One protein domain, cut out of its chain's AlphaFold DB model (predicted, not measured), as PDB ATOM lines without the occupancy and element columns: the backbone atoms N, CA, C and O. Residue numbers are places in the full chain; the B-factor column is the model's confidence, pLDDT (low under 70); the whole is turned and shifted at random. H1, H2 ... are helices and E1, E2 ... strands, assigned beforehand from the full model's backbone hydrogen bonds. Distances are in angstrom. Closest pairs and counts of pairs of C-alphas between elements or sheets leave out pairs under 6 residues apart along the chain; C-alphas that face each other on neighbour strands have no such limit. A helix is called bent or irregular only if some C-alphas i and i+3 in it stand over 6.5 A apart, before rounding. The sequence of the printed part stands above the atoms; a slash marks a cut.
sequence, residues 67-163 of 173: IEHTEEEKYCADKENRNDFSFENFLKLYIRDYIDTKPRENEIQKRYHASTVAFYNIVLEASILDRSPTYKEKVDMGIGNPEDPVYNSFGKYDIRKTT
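What this domain is: This is residues 67 to 163 of the 173 residues of an uncharacterized protein of Tatumella ptyseos (UniProt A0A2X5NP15). Picture a loose zigzag of three helices, in which H2 and H3 lie side by side as a hairpin and H1 folds back along H2, its residues 67 to 77 sticking out. Past the end of H3, a small ladder of E1 and E2 leads to a far loop with H4, and H5 comes back near the start of H2. The 97 printed residues hold five helices and two strands in the order H1 H2 H3 E1 H4 E2 H5, mostly helix, with an antiparallel sheet E1 - E2. The whole is loose, radius of gyration of the C-alphas 18.1 A, and elongated, spanning 54 by 32 by 24 A.

How they stand to each other: Start at H1, residues 67 to 83, and go on to H2, residues 87 to 99: they are close but not clearly touching, C-alphas 81 and 89 being closest at 7.6 A. H2 and H3, residues 107 to 125, touch as a helical hairpin, closest at C-alphas 88 and 124, 6.5 A, with a shallow tilt of 10 degrees, opposite ways. E1, residues 127 to 130, is antiparallel to E2, residues 150 to 153; look for N 128 and O 152 at 2.9 A and N 130 and O 150 at 2.8 A. H4, residues 135 to 140, is apart from H3. H5, residues 159 to 163, is close to H2 but not clearly touching, closest at C-alphas 87 and 159, 6.0 A. Every O i to N i+4 pair is within hydrogen-bond range in H2, H3 and H4, against 10 of 13 in H1 and 0 of 1 in H5, where 1 of 2 O i to N i+3 pairs is.

Where its parts are: Find C-alpha 67 at (-2.968, -31.409, -47.423), where H1 begins; it runs 27.1 A and is irregular, C-alphas 80 and 83 being 7.5 A apart. H2 covers 16.4 A and is neither bent nor irregular, but only just: C-alphas 96 and 99 are 6.1 A apart. H3 begins at (-18.787, -46.205, -61.369) and runs 27.1 A. E1, H4, E2 and H5 measure 8.9, 8.8, 10.1 and 7.8 A, and H5 ends at C-alpha 163, (-33.946, -39.944, -24.507).

The domain as a whole: The C-alphas of Glu 105 and Lys 136 are the two farthest apart, 55.2 A. The printed part has no cut and no long link. Mean pLDDT of the printed part is 71.9, with residues 67 to 83, 130 to 152 and 161 to 163 under 70.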
ATOM      1  N   ILE A  67      -3.024 -30.151 -48.182       57.41
ATOM      2  CA  ILE A  67      -2.968 -31.409 -47.423       57.41
ATOM      3  C   ILE A  67      -3.134 -31.137 -45.917       57.41
ATOM      4  O   ILE A  67      -3.784 -31.911 -45.220       57.41
ATOM      5  N   GLU A  68      -2.600 -30.022 -45.414       53.16
ATOM      6  CA  GLU A  68      -2.678 -29.671 -43.988       53.16
ATOM      7  C   GLU A  68      -4.008 -29.006 -43.605       53.16
ATOM      8  O   GLU A  68      -4.574 -29.332 -42.562       53.16
ATOM      9  N   HIS A  69      -4.585 -28.169 -44.480       48.12
ATOM     10  CA  HIS A  69      -5.926 -27.614 -44.258       48.12
ATOM     11  C   HIS A  69      -6.991 -28.707 -44.107       48.12
ATOM     12  O   HIS A  69      -7.853 -28.578 -43.245       48.12
ATOM     13  N   THR A  70      -6.894 -29.833 -44.820       54.31
ATOM     14  CA  THR A  70      -7.861 -30.931 -44.662       54.31
ATOM     15  C   THR A  70      -7.908 -31.575 -43.275       54.31
ATOM     16  O   THR A  70      -8.925 -32.185 -42.957       54.31
ATOM     17  N   GLU A  71      -6.857 -31.495 -42.457       52.56
ATOM     18  CA  GLU A  71      -6.869 -32.048 -41.091       52.56
ATOM     19  C   GLU A  71      -7.198 -30.973 -40.047       52.56
ATOM     20  O   GLU A  71      -8.001 -31.214 -39.143       52.56
ATOM     21  N   GLU A  72      -6.653 -29.763 -40.202       49.16
ATOM     22  CA  GLU A  72      -6.910 -28.643 -39.288       49.16
ATOM     23  C   GLU A  72      -8.334 -28.077 -39.423       49.16
ATOM     24  O   GLU A  72      -8.960 -27.782 -38.407       49.16
ATOM     25  N   GLU A  73      -8.900 -27.987 -40.632       56.09
ATOM     26  CA  GLU A  73     -10.294 -27.557 -40.838       56.09
ATOM     27  C   GLU A  73     -11.284 -28.570 -40.256       56.09
ATOM     28  O   GLU A  73     -12.277 -28.174 -39.648       56.09
ATOM     29  N   LYS A  74     -10.990 -29.875 -40.362       56.22
ATOM     30  CA  LYS A  74     -11.785 -30.925 -39.703       56.22
ATOM     31  C   LYS A  74     -11.736 -30.774 -38.186       56.22
ATOM     32  O   LYS A  74     -12.773 -30.843 -37.536       56.22
ATOM     33  N   TYR A  75     -10.553 -30.518 -37.626       51.81
ATOM     34  CA  TYR A  75     -10.386 -30.331 -36.186       51.81
ATOM     35  C   TYR A  75     -11.070 -29.054 -35.668       51.81
ATOM     36  O   TYR A  75     -11.691 -29.076 -34.605       51.81
ATOM     37  N   CYS A  76     -10.988 -27.944 -36.407       53.31
ATOM     38  CA  CYS A  76     -11.677 -26.696 -36.071       53.31
ATOM     39  C   CYS A  76     -13.202 -26.837 -36.173       53.31
ATOM     40  O   CYS A  76     -13.889 -26.478 -35.218       53.31
ATOM     41  N   ALA A  77     -13.721 -27.437 -37.251       56.94
ATOM     42  CA  ALA A  77     -15.151 -27.712 -37.405       56.94
ATOM     43  C   ALA A  77     -15.681 -28.638 -36.295       56.94
ATOM     44  O   ALA A  77     -16.739 -28.380 -35.723       56.94
ATOM     45  N   ASP A  78     -14.921 -29.670 -35.920       55.44
ATOM     46  CA  ASP A  78     -15.295 -30.580 -34.829       55.44
ATOM     47  C   ASP A  78     -15.252 -29.897 -33.457       55.44
ATOM     48  O   ASP A  78     -16.012 -30.259 -32.560       55.44
ATOM     49  N   LYS A  79     -14.374 -28.903 -33.265       58.47
ATOM     50  CA  LYS A  79     -14.263 -28.146 -32.011       58.47
ATOM     51  C   LYS A  79     -15.382 -27.113 -31.858       58.47
ATOM     52  O   LYS A  79     -15.881 -26.952 -30.745       58.47
ATOM     53  N   GLU A  80     -15.781 -26.454 -32.944       58.66
ATOM     54  CA  GLU A  80     -16.899 -25.500 -32.967       58.66
ATOM     55  C   GLU A  80     -18.256 -26.205 -32.809       58.66
ATOM     56  O   GLU A  80     -19.107 -25.734 -32.057       58.66
ATOM     57  N   ASN A  81     -18.423 -27.395 -33.395       58.03
ATOM     58  CA  ASN A  81     -19.676 -28.157 -33.345       58.03
ATOM     59  C   ASN A  81     -19.817 -29.095 -32.129       58.03
ATOM     60  O   ASN A  81     -20.770 -29.870 -32.067       58.03
ATOM     61  N   ARG A  82     -18.922 -29.032 -31.125       60.72
ATOM     62  CA  ARG A  82     -18.996 -29.899 -29.920       60.72
ATOM     63  C   ARG A  82     -20.310 -29.794 -29.148       60.72
ATOM     64  O   ARG A  82     -20.677 -30.734 -28.450       60.72
ATOM     65  N   ASN A  83     -20.975 -28.646 -29.242       66.31
ATOM     66  CA  ASN A  83     -22.219 -28.365 -28.531       66.31
ATOM     67  C   ASN A  83     -23.449 -28.399 -29.448       66.31
ATOM     68  O   ASN A  83     -24.553 -28.134 -28.970       66.31
ATOM     69  N   ASP A  84     -23.280 -28.708 -30.738       73.38
ATOM     70  CA  ASP A  84     -24.398 -28.849 -31.662       73.38
ATOM     71  C   ASP A  84     -24.924 -30.290 -31.623       73.38
ATOM     72  O   ASP A  84     -24.305 -31.225 -32.133       73.38
ATOM     73  N   PHE A  85     -26.078 -30.463 -30.978       75.56
ATOM     74  CA  PHE A  85     -26.772 -31.746 -30.864       75.56
ATOM     75  C   PHE A  85     -27.881 -31.917 -31.912       75.56
ATOM     76  O   PHE A  85     -28.778 -32.747 -31.739       75.56
ATOM     77  N   SER A  86     -27.856 -31.124 -32.982       81.31
ATOM     78  CA  SER A  86     -28.769 -31.291 -34.105       81.31
ATOM     79  C   SER A  86     -28.535 -32.625 -34.817       81.31
ATOM     80  O   SER A  86     -27.405 -33.100 -34.969       81.31
ATOM     81  N   PHE A  87     -29.618 -33.245 -35.282       82.00
ATOM     82  CA  PHE A  87     -29.552 -34.449 -36.105       82.00
ATOM     83  C   PHE A  87     -28.699 -34.231 -37.365       82.00
ATOM     84  O   PHE A  87     -27.952 -35.120 -37.767       82.00
ATOM     85  N   GLU A  88     -28.747 -33.029 -37.943       83.88
ATOM     86  CA  GLU A  88     -27.914 -32.625 -39.074       83.88
ATOM     87  C   GLU A  88     -26.416 -32.774 -38.795       83.88
ATOM     88  O   GLU A  88     -25.697 -33.350 -39.617       83.88
ATOM     89  N   ASN A  89     -25.946 -32.313 -37.635       83.69
ATOM     90  CA  ASN A  89     -24.540 -32.422 -37.259       83.69
ATOM     91  C   ASN A  89     -24.098 -33.893 -37.149       83.69
ATOM     92  O   ASN A  89     -23.090 -34.297 -37.732       83.69
ATOM     93  N   PHE A  90     -24.899 -34.738 -36.493       81.69
ATOM     94  CA  PHE A  90     -24.604 -36.172 -36.388       81.69
ATOM     95  C   PHE A  90     -24.635 -36.894 -37.736       81.69
ATOM     96  O   PHE A  90     -23.809 -37.775 -37.982       81.69
ATOM     97  N   LEU A  91     -25.552 -36.520 -38.629       83.94
ATOM     98  CA  LEU A  91     -25.628 -37.119 -39.956       83.94
ATOM     99  C   LEU A  91     -24.421 -36.736 -40.819       83.94
ATOM    100  O   LEU A  91     -23.875 -37.586 -41.522       83.94
ATOM    101  N   LYS A  92     -23.955 -35.485 -40.719       83.88
ATOM    102  CA  LYS A  92     -22.722 -35.018 -41.372       83.88
ATOM    103  C   LYS A  92     -21.493 -35.774 -40.866       83.88
ATOM    104  O   LYS A  92     -20.683 -36.209 -41.684       83.88
ATOM    105  N   LEU A  93     -21.386 -35.996 -39.554       83.25
ATOM    106  CA  LEU A  93     -20.331 -36.834 -38.970       83.25
ATOM    107  C   LEU A  93     -20.398 -38.273 -39.497       83.25
ATOM    108  O   LEU A  93     -19.384 -38.820 -39.918       83.25
ATOM    109  N   TYR A  94     -21.593 -38.866 -39.561       82.88
ATOM    110  CA  TYR A  94     -21.778 -40.215 -40.102       82.88
ATOM    111  C   TYR A  94     -21.372 -40.323 -41.579       82.88
ATOM    112  O   TYR A  94     -20.684 -41.271 -41.969       82.88
ATOM    113  N   ILE A  95     -21.755 -39.344 -42.408       84.31
ATOM    114  CA  ILE A  95     -21.348 -39.306 -43.817       84.31
ATOM    115  C   ILE A  95     -19.819 -39.253 -43.912       84.31
ATOM    116  O   ILE A  95     -19.227 -40.072 -44.612       84.31
ATOM    117  N   ARG A  96     -19.175 -38.364 -43.152       80.81
ATOM    118  CA  ARG A  96     -17.719 -38.196 -43.166       80.81
ATOM    119  C   ARG A  96     -16.964 -39.440 -42.687       80.81
ATOM    120  O   ARG A  96     -16.007 -39.868 -43.327       80.81
ATOM    121  N   ASP A  97     -17.364 -40.003 -41.555       81.06
ATOM    122  CA  ASP A  97     -16.579 -41.038 -40.878       81.06
ATOM    123  C   ASP A  97     -16.836 -42.431 -41.476       81.06
ATOM    124  O   ASP A  97     -15.947 -43.287 -41.482       81.06
ATOM    125  N   TYR A  98     -18.034 -42.668 -42.022       80.69
ATOM    126  CA  TYR A  98     -18.449 -43.999 -42.470       80.69
ATOM    127  C   TYR A  98     -18.790 -44.101 -43.959       80.69
ATOM    128  O   TYR A  98     -18.482 -45.110 -44.593       80.69
ATOM    129  N   ILE A  99     -19.456 -43.102 -44.540       82.56
ATOM    130  CA  ILE A  99     -19.825 -43.149 -45.964       82.56
ATOM    131  C   ILE A  99     -18.636 -42.742 -46.831       82.56
ATOM    132  O   ILE A  99     -18.383 -43.366 -47.864       82.56
ATOM    133  N   ASP A 100     -17.870 -41.743 -46.393       80.56
ATOM    134  CA  ASP A 100     -16.763 -41.221 -47.176       80.56
ATOM    135  C   ASP A 100     -15.509 -42.094 -47.138       80.56
ATOM    136  O   ASP A 100     -14.727 -42.055 -48.087       80.56
ATOM    137  N   THR A 101     -15.366 -42.931 -46.110       81.12
ATOM    138  CA  THR A 101     -14.259 -43.885 -45.951       81.12
ATOM    139  C   THR A 101     -14.393 -45.134 -46.827       81.12
ATOM    140  O   THR A 101     -13.437 -45.898 -46.959       81.12
ATOM    141  N   LYS A 102     -15.550 -45.350 -47.467       81.50
ATOM    142  CA  LYS A 102     -15.768 -46.488 -48.371       81.50
ATOM    143  C   LYS A 102     -15.056 -46.287 -49.719       81.50
ATOM    144  O   LYS A 102     -15.078 -45.177 -50.258       81.50
ATOM    145  N   PRO A 103     -14.474 -47.351 -50.309       78.81
ATOM    146  CA  PRO A 103     -13.770 -47.266 -51.589       78.81
ATOM    147  C   PRO A 103     -14.711 -46.868 -52.740       78.81
ATOM    148  O   PRO A 103     -15.873 -47.281 -52.784       78.81
ATOM    149  N   ARG A 104     -14.199 -46.057 -53.680       79.19
ATOM    150  CA  ARG A 104     -14.950 -45.469 -54.815       79.19
ATOM    151  C   ARG A 104     -14.256 -45.678 -56.161       79.19
ATOM    152  O   ARG A 104     -14.148 -44.757 -56.973       79.19
ATOM    153  N   GLU A 105     -13.752 -46.877 -56.384       80.12
ATOM    154  CA  GLU A 105     -12.962 -47.203 -57.572       80.12
ATOM    155  C   GLU A 105     -13.864 -47.374 -58.803       80.12
ATOM    156  O   GLU A 105     -13.546 -46.877 -59.884       80.12
ATOM    157  N   ASN A 106     -15.056 -47.951 -58.618       88.19
ATOM    158  CA  ASN A 106     -15.984 -48.270 -59.706       88.19
ATOM    159  C   ASN A 106     -17.097 -47.222 -59.884       88.19
ATOM    160  O   ASN A 106     -17.543 -46.590 -58.924       88.19
ATOM    161  N   GLU A 107     -17.639 -47.094 -61.102       84.44
ATOM    162  CA  GLU A 107     -18.787 -46.205 -61.369       84.44
ATOM    163  C   GLU A 107     -20.017 -46.547 -60.519       84.44
ATOM    164  O   GLU A 107     -20.685 -45.649 -60.011       84.44
ATOM    165  N   ILE A 108     -20.294 -47.836 -60.311       87.31
ATOM    166  CA  ILE A 108     -21.414 -48.291 -59.475       87.31
ATOM    167  C   ILE A 108     -21.242 -47.796 -58.033       87.31
ATOM    168  O   ILE A 108     -22.200 -47.321 -57.426       87.31
ATOM    169  N   GLN A 109     -20.019 -47.839 -57.498       83.69
ATOM    170  CA  GLN A 109     -19.719 -47.372 -56.142       83.69
ATOM    171  C   GLN A 109     -19.880 -45.851 -56.028       83.69
ATOM    172  O   GLN A 109     -20.442 -45.363 -55.050       83.69
ATOM    173  N   LYS A 110     -19.454 -45.100 -57.052       83.38
ATOM    174  CA  LYS A 110     -19.651 -43.642 -57.116       83.38
ATOM    175  C   LYS A 110     -21.133 -43.273 -57.152       83.38
ATOM    176  O   LYS A 110     -21.553 -42.375 -56.428       83.38
ATOM    177  N   ARG A 111     -21.938 -43.993 -57.944       82.44
ATOM    178  CA  ARG A 111     -23.397 -43.801 -57.993       82.44
ATOM    179  C   ARG A 111     -24.056 -44.156 -56.665       82.44
ATOM    180  O   ARG A 111     -24.876 -43.389 -56.184       82.44
ATOM    181  N   TYR A 112     -23.668 -45.269 -56.047       85.19
ATOM    182  CA  TYR A 112     -24.194 -45.677 -54.745       85.19
ATOM    183  C   TYR A 112     -23.898 -44.641 -53.651       85.19
ATOM    184  O   TYR A 112     -24.787 -44.301 -52.871       85.19
ATOM    185  N   HIS A 113     -22.678 -44.094 -53.625       86.44
ATOM    186  CA  HIS A 113     -22.312 -42.996 -52.727       86.44
ATOM    187  C   HIS A 113     -23.194 -41.763 -52.962       86.44
ATOM    188  O   HIS A 113     -23.836 -41.296 -52.024       86.44
ATOM    189  N   ALA A 114     -23.316 -41.305 -54.213       85.44
ATOM    190  CA  ALA A 114     -24.144 -40.151 -54.560       85.44
ATOM    191  C   ALA A 114     -25.622 -40.348 -54.175       85.44
ATOM    192  O   ALA A 114     -26.220 -39.460 -53.571       85.44
ATOM    193  N   SER A 115     -26.194 -41.523 -54.450       86.19
ATOM    194  CA  SER A 115     -27.567 -41.862 -54.060       86.19
ATOM    195  C   SER A 115     -27.751 -41.892 -52.544       86.19
ATOM    196  O   SER A 115     -28.771 -41.436 -52.039       86.19
ATOM    197  N   THR A 116     -26.758 -42.397 -51.809       85.44
ATOM    198  CA  THR A 116     -26.794 -42.452 -50.340       85.44
ATOM    199  C   THR A 116     -26.759 -41.045 -49.738       85.44
ATOM    200  O   THR A 116     -27.551 -40.733 -48.854       85.44
ATOM    201  N   VAL A 117     -25.891 -40.166 -50.249       85.94
ATOM    202  CA  VAL A 117     -25.831 -38.761 -49.819       85.94
ATOM    203  C   VAL A 117     -27.129 -38.027 -50.161       85.94
ATOM    204  O   VAL A 117     -27.674 -37.324 -49.315       85.94
ATOM    205  N   ALA A 118     -27.667 -38.232 -51.367       86.31
ATOM    206  CA  ALA A 118     -28.937 -37.638 -51.776       86.31
ATOM    207  C   ALA A 118     -30.098 -38.075 -50.869       86.31
ATOM    208  O   ALA A 118     -30.890 -37.238 -50.444       86.31
ATOM    209  N   PHE A 119     -30.165 -39.361 -50.509       87.88
ATOM    210  CA  PHE A 119     -31.157 -39.873 -49.565       87.88
ATOM    211  C   PHE A 119     -31.073 -39.165 -48.208       87.88
ATOM    212  O   PHE A 119     -32.087 -38.717 -47.678       87.88
ATOM    213  N   TYR A 120     -29.869 -39.016 -47.655       85.50
ATOM    214  CA  TYR A 120     -29.691 -38.343 -46.372       85.50
ATOM    215  C   TYR A 120     -30.046 -36.856 -46.416       85.50
ATOM    216  O   TYR A 120     -30.647 -36.360 -45.467       85.50
ATOM    217  N   ASN A 121     -29.773 -36.162 -47.522       83.62
ATOM    218  CA  ASN A 121     -30.209 -34.775 -47.695       83.62
ATOM    219  C   ASN A 121     -31.740 -34.653 -47.704       83.62
ATOM    220  O   ASN A 121     -32.282 -33.787 -47.022       83.62
ATOM    221  N   ILE A 122     -32.443 -35.574 -48.371       85.62
ATOM    222  CA  ILE A 122     -33.914 -35.627 -48.338       85.62
ATOM    223  C   ILE A 122     -34.419 -35.823 -46.901       85.62
ATOM    224  O   ILE A 122     -35.379 -35.180 -46.485       85.62
ATOM    225  N   VAL A 123     -33.764 -36.686 -46.117       83.50
ATOM    226  CA  VAL A 123     -34.125 -36.912 -44.708       83.50
ATOM    227  C   VAL A 123     -33.914 -35.656 -43.855       83.50
ATOM    228  O   VAL A 123     -34.704 -35.412 -42.948       83.50
ATOM    229  N   LEU A 124     -32.887 -34.847 -44.129       81.88
ATOM    230  CA  LEU A 124     -32.652 -33.589 -43.407       81.88
ATOM    231  C   LEU A 124     -33.709 -32.526 -43.714       81.88
ATOM    232  O   LEU A 124     -34.141 -31.812 -42.803       81.88
ATOM    233  N   GLU A 125     -34.118 -32.438 -44.978       80.00
ATOM    234  CA  GLU A 125     -35.141 -31.503 -45.458       80.00
ATOM    235  C   GLU A 125     -36.562 -31.924 -45.066       80.00
ATOM    236  O   GLU A 125     -37.467 -31.090 -45.027       80.00
ATOM    237  N   ALA A 126     -36.768 -33.201 -44.732       81.38
ATOM    238  CA  ALA A 126     -38.058 -33.699 -44.291       81.38
ATOM    239  C   ALA A 126     -38.546 -32.936 -43.050       81.38
ATOM    240  O   ALA A 126     -37.861 -32.824 -42.030       81.38
ATOM    241  N   SER A 127     -39.769 -32.422 -43.125       76.50
ATOM    242  CA  SER A 127     -40.433 -31.753 -42.013       76.50
ATOM    243  C   SER A 127     -41.408 -32.710 -41.336       76.50
ATOM    244  O   SER A 127     -42.302 -33.252 -41.988       76.50
ATOM    245  N   ILE A 128     -41.264 -32.905 -40.028       70.75
ATOM    246  CA  ILE A 128     -42.160 -33.756 -39.242       70.75
ATOM    247  C   ILE A 128     -43.120 -32.866 -38.457       70.75
ATOM    248  O   ILE A 128     -42.724 -31.833 -37.920       70.75
ATOM    249  N   LEU A 129     -44.386 -33.280 -38.390       70.69
ATOM    250  CA  LEU A 129     -45.384 -32.644 -37.538       70.69
ATOM    251  C   LEU A 129     -44.935 -32.722 -36.074       70.69
ATOM    252  O   LEU A 129     -44.854 -33.812 -35.499       70.69
ATOM    253  N   ASP A 130     -44.695 -31.569 -35.464       65.75
ATOM    254  CA  ASP A 130     -44.409 -31.476 -34.048       65.75
ATOM    255  C   ASP A 130     -45.717 -31.453 -33.250       65.75
ATOM    256  O   ASP A 130     -46.519 -30.522 -33.329       65.75
ATOM    257  N   ARG A 131     -45.936 -32.518 -32.477       65.88
ATOM    258  CA  ARG A 131     -47.094 -32.672 -31.584       65.88
ATOM    259  C   ARG A 131     -46.806 -32.221 -30.151       65.88
ATOM    260  O   ARG A 131     -47.681 -32.342 -29.301       65.88
ATOM    261  N   SER A 132     -45.578 -31.789 -29.864       62.66
ATOM    262  CA  SER A 132     -45.163 -31.361 -28.529       62.66
ATOM    263  C   SER A 132     -45.507 -29.918 -28.126       62.66
ATOM    264  O   SER A 132     -45.670 -29.726 -26.920       62.66
ATOM    265  N   PRO A 133     -45.651 -28.916 -29.026       63.69
ATOM    266  CA  PRO A 133     -45.818 -27.539 -28.583       63.69
ATOM    267  C   PRO A 133     -47.199 -27.316 -27.966       63.69
ATOM    268  O   PRO A 133     -48.238 -27.602 -28.571       63.69
ATOM    269  N   THR A 134     -47.196 -26.768 -26.755       63.50
ATOM    270  CA  THR A 134     -48.414 -26.389 -26.031       63.50
ATOM    271  C   THR A 134     -49.002 -25.115 -26.646       63.50
ATOM    272  O   THR A 134     -48.272 -24.297 -27.200       63.50
ATOM    273  N   TYR A 135     -50.314 -24.892 -26.507       61.19
ATOM    274  CA  TYR A 135     -51.001 -23.679 -26.986       61.19
ATOM    275  C   TYR A 135     -50.240 -22.383 -26.647       61.19
ATOM    276  O   TYR A 135     -50.040 -21.532 -27.505       61.19
ATOM    277  N   LYS A 136     -49.743 -22.274 -25.410       62.28
ATOM    278  CA  LYS A 136     -48.984 -21.112 -24.929       62.28
ATOM    279  C   LYS A 136     -47.663 -20.900 -25.684       62.28
ATOM    280  O   LYS A 136     -47.350 -19.779 -26.053       62.28
ATOM    281  N   GLU A 137     -46.937 -21.975 -25.983       63.94
ATOM    282  CA  GLU A 137     -45.667 -21.915 -26.718       63.94
ATOM    283  C   GLU A 137     -45.882 -21.540 -28.189       63.94
ATOM    284  O   GLU A 137     -45.065 -20.829 -28.767       63.94
ATOM    285  N   LYS A 138     -47.000 -21.966 -28.795       62.91
ATOM    286  CA  LYS A 138     -47.369 -21.561 -30.160       62.91
ATOM    287  C   LYS A 138     -47.679 -20.063 -30.251       62.91
ATOM    288  O   LYS A 138     -47.238 -19.413 -31.196       62.91
ATOM    289  N   VAL A 139     -48.387 -19.530 -29.253       62.19
ATOM    290  CA  VAL A 139     -48.691 -18.094 -29.138       62.19
ATOM    291  C   VAL A 139     -47.407 -17.281 -28.932       62.19
ATOM    292  O   VAL A 139     -47.207 -16.283 -29.621       62.19
ATOM    293  N   ASP A 140     -46.498 -17.743 -28.068       64.88
ATOM    294  CA  ASP A 140     -45.210 -17.080 -27.813       64.88
ATOM    295  C   ASP A 140     -44.278 -17.092 -29.046       64.88
ATOM    296  O   ASP A 140     -43.491 -16.166 -29.239       64.88
ATOM    297  N   MET A 141     -44.380 -18.105 -29.917       64.38
ATOM    298  CA  MET A 141     -43.638 -18.178 -31.187       64.38
ATOM    299  C   MET A 141     -44.239 -17.311 -32.310       64.38
ATOM    300  O   MET A 141     -43.686 -17.280 -33.409       64.38
ATOM    301  N   GLY A 142     -45.360 -16.621 -32.070       63.16
ATOM    302  CA  GLY A 142     -46.047 -15.819 -33.089       63.16
ATOM    303  C   GLY A 142     -46.628 -16.653 -34.237       63.16
ATOM    304  O   GLY A 142     -46.875 -16.124 -35.321       63.16
ATOM    305  N   ILE A 143     -46.821 -17.958 -34.019       61.06
ATOM    306  CA  ILE A 143     -47.469 -18.853 -34.979       61.06
ATOM    307  C   ILE A 143     -48.957 -18.512 -34.944       61.06
ATOM    308  O   ILE A 143     -49.556 -18.599 -33.880       61.06
ATOM    309  N   GLY A 144     -49.513 -18.108 -36.091       62.41
ATOM    310  CA  GLY A 144     -50.862 -17.551 -36.257       62.41
ATOM    311  C   GLY A 144     -51.984 -18.277 -35.505       62.41
ATOM    312  O   GLY A 144     -52.182 -18.047 -34.315       62.41
ATOM    313  N   ASN A 145     -52.803 -19.076 -36.192       63.28
ATOM    314  CA  ASN A 145     -53.886 -19.779 -35.510       63.28
ATOM    315  C   ASN A 145     -53.269 -20.910 -34.658       63.28
ATOM    316  O   ASN A 145     -52.593 -21.775 -35.210       63.28
ATOM    317  N   PRO A 146     -53.459 -20.956 -33.327       62.53
ATOM    318  CA  PRO A 146     -52.796 -21.949 -32.468       62.53
ATOM    319  C   PRO A 146     -53.207 -23.402 -32.756       62.53
ATOM    320  O   PRO A 146     -52.542 -24.348 -32.318       62.53
ATOM    321  N   GLU A 147     -54.307 -23.584 -33.484       62.97
ATOM    322  CA  GLU A 147     -54.760 -24.885 -33.975       62.97
ATOM    323  C   GLU A 147     -53.958 -25.385 -35.183       62.97
ATOM    324  O   GLU A 147     -53.981 -26.582 -35.469       62.97
ATOM    325  N   ASP A 148     -53.178 -24.518 -35.837       66.56
ATOM    326  CA  ASP A 148     -52.402 -24.906 -37.006       66.56
ATOM    327  C   ASP A 148     -51.296 -25.917 -36.632       66.56
ATOM    328  O   ASP A 148     -50.645 -25.819 -35.570       66.56
ATOM    329  N   PRO A 149     -51.076 -26.934 -37.488       66.44
ATOM    330  CA  PRO A 149     -50.010 -27.905 -37.308       66.44
ATOM    331  C   PRO A 149     -48.639 -27.237 -37.454       66.44
ATOM    332  O   PRO A 149     -48.343 -26.597 -38.460       66.44
ATOM    333  N   VAL A 150     -47.775 -27.430 -36.457       66.19
ATOM    334  CA  VAL A 150     -46.393 -26.936 -36.488       66.19
ATOM    335  C   VAL A 150     -45.505 -28.030 -37.056       66.19
ATOM    336  O   VAL A 150     -45.497 -29.147 -36.544       66.19
ATOM    337  N   TYR A 151     -44.752 -27.725 -38.107       69.06
ATOM    338  CA  TYR A 151     -43.806 -28.659 -38.708       69.06
ATOM    339  C   TYR A 151     -42.379 -28.241 -38.372       69.06
ATOM    340  O   TYR A 151     -41.979 -27.113 -38.646       69.06
ATOM    341  N   ASN A 152     -41.601 -29.172 -37.824       67.19
ATOM    342  CA  ASN A 152     -40.189 -28.963 -37.536       67.19
ATOM    343  C   ASN A 152     -39.328 -29.735 -38.533       67.19
ATOM    344  O   ASN A 152     -39.542 -30.926 -38.775       67.19
ATOM    345  N   SER A 153     -38.335 -29.054 -39.106       73.38
ATOM    346  CA  SER A 153     -37.327 -29.679 -39.966       73.38
ATOM    347  C   SER A 153     -36.551 -30.726 -39.175       73.38
ATOM    348  O   SER A 153     -36.016 -30.411 -38.105       73.38
ATOM    349  N   PHE A 154     -36.442 -31.937 -39.713       75.12
ATOM    350  CA  PHE A 154     -35.777 -33.043 -39.039       75.12
ATOM    351  C   PHE A 154     -34.286 -32.772 -38.811       75.12
ATOM    352  O   PHE A 154     -33.761 -33.126 -37.760       75.12
ATOM    353  N   GLY A 155     -33.620 -32.044 -39.716       73.31
ATOM    354  CA  GLY A 155     -32.220 -31.642 -39.539       73.31
ATOM    355  C   GLY A 155     -31.949 -30.859 -38.245       73.31
ATOM    356  O   GLY A 155     -30.986 -31.151 -37.538       73.31
ATOM    357  N   LYS A 156     -32.846 -29.941 -37.862       77.00
ATOM    358  CA  LYS A 156     -32.715 -29.121 -36.638       77.00
ATOM    359  C   LYS A 156     -33.200 -29.825 -35.367       77.00
ATOM    360  O   LYS A 156     -33.250 -29.206 -34.304       77.00
ATOM    361  N   TYR A 157     -33.595 -31.093 -35.459       77.25
ATOM    362  CA  TYR A 157     -34.078 -31.841 -34.309       77.25
ATOM    363  C   TYR A 157     -32.937 -32.107 -33.318       77.25
ATOM    364  O   TYR A 157     -31.926 -32.705 -33.681       77.25
ATOM    365  N   ASP A 158     -33.105 -31.688 -32.059       76.06
ATOM    366  CA  ASP A 158     -32.158 -32.009 -30.984       76.06
ATOM    367  C   ASP A 158     -32.355 -33.463 -30.543       76.06
ATOM    368  O   ASP A 158     -33.359 -33.815 -29.910       76.06
ATOM    369  N   ILE A 159     -31.371 -34.310 -30.845       74.06
ATOM    370  CA  ILE A 159     -31.427 -35.752 -30.579       74.06
ATOM    371  C   ILE A 159     -31.478 -36.102 -29.081       74.06
ATOM    372  O   ILE A 159     -31.822 -37.228 -28.713       74.06
ATOM    373  N   ARG A 160     -31.184 -35.160 -28.178       70.44
ATOM    374  CA  ARG A 160     -31.298 -35.387 -26.727       70.44
ATOM    375  C   ARG A 160     -32.748 -35.391 -26.250       70.44
ATOM    376  O   ARG A 160     -33.042 -35.964 -25.201       70.44
ATOM    377  N   LYS A 161     -33.676 -34.794 -27.007       66.62
ATOM    378  CA  LYS A 161     -35.107 -34.787 -26.657       66.62
ATOM    379  C   LYS A 161     -35.736 -36.183 -26.733       66.62
ATOM    380  O   LYS A 161     -36.704 -36.457 -26.027       66.62
ATOM    381  N   THR A 162     -35.166 -37.095 -27.521       58.28
ATOM    382  CA  THR A 162     -35.649 -38.480 -27.658       58.28
ATOM    383  C   THR A 162     -35.412 -39.350 -26.415       58.28
ATOM    384  O   THR A 162     -36.174 -40.286 -26.169       58.28
ATOM    385  N   THR A 163     -34.405 -39.049 -25.589       48.91
ATOM    386  CA  THR A 163     -33.946 -39.944 -24.507       48.91
ATOM    387  C   THR A 163     -34.851 -39.966 -23.267       48.91
ATOM    388  O   THR A 163     -34.754 -40.896 -22.469       48.91
TER     389      THR A 163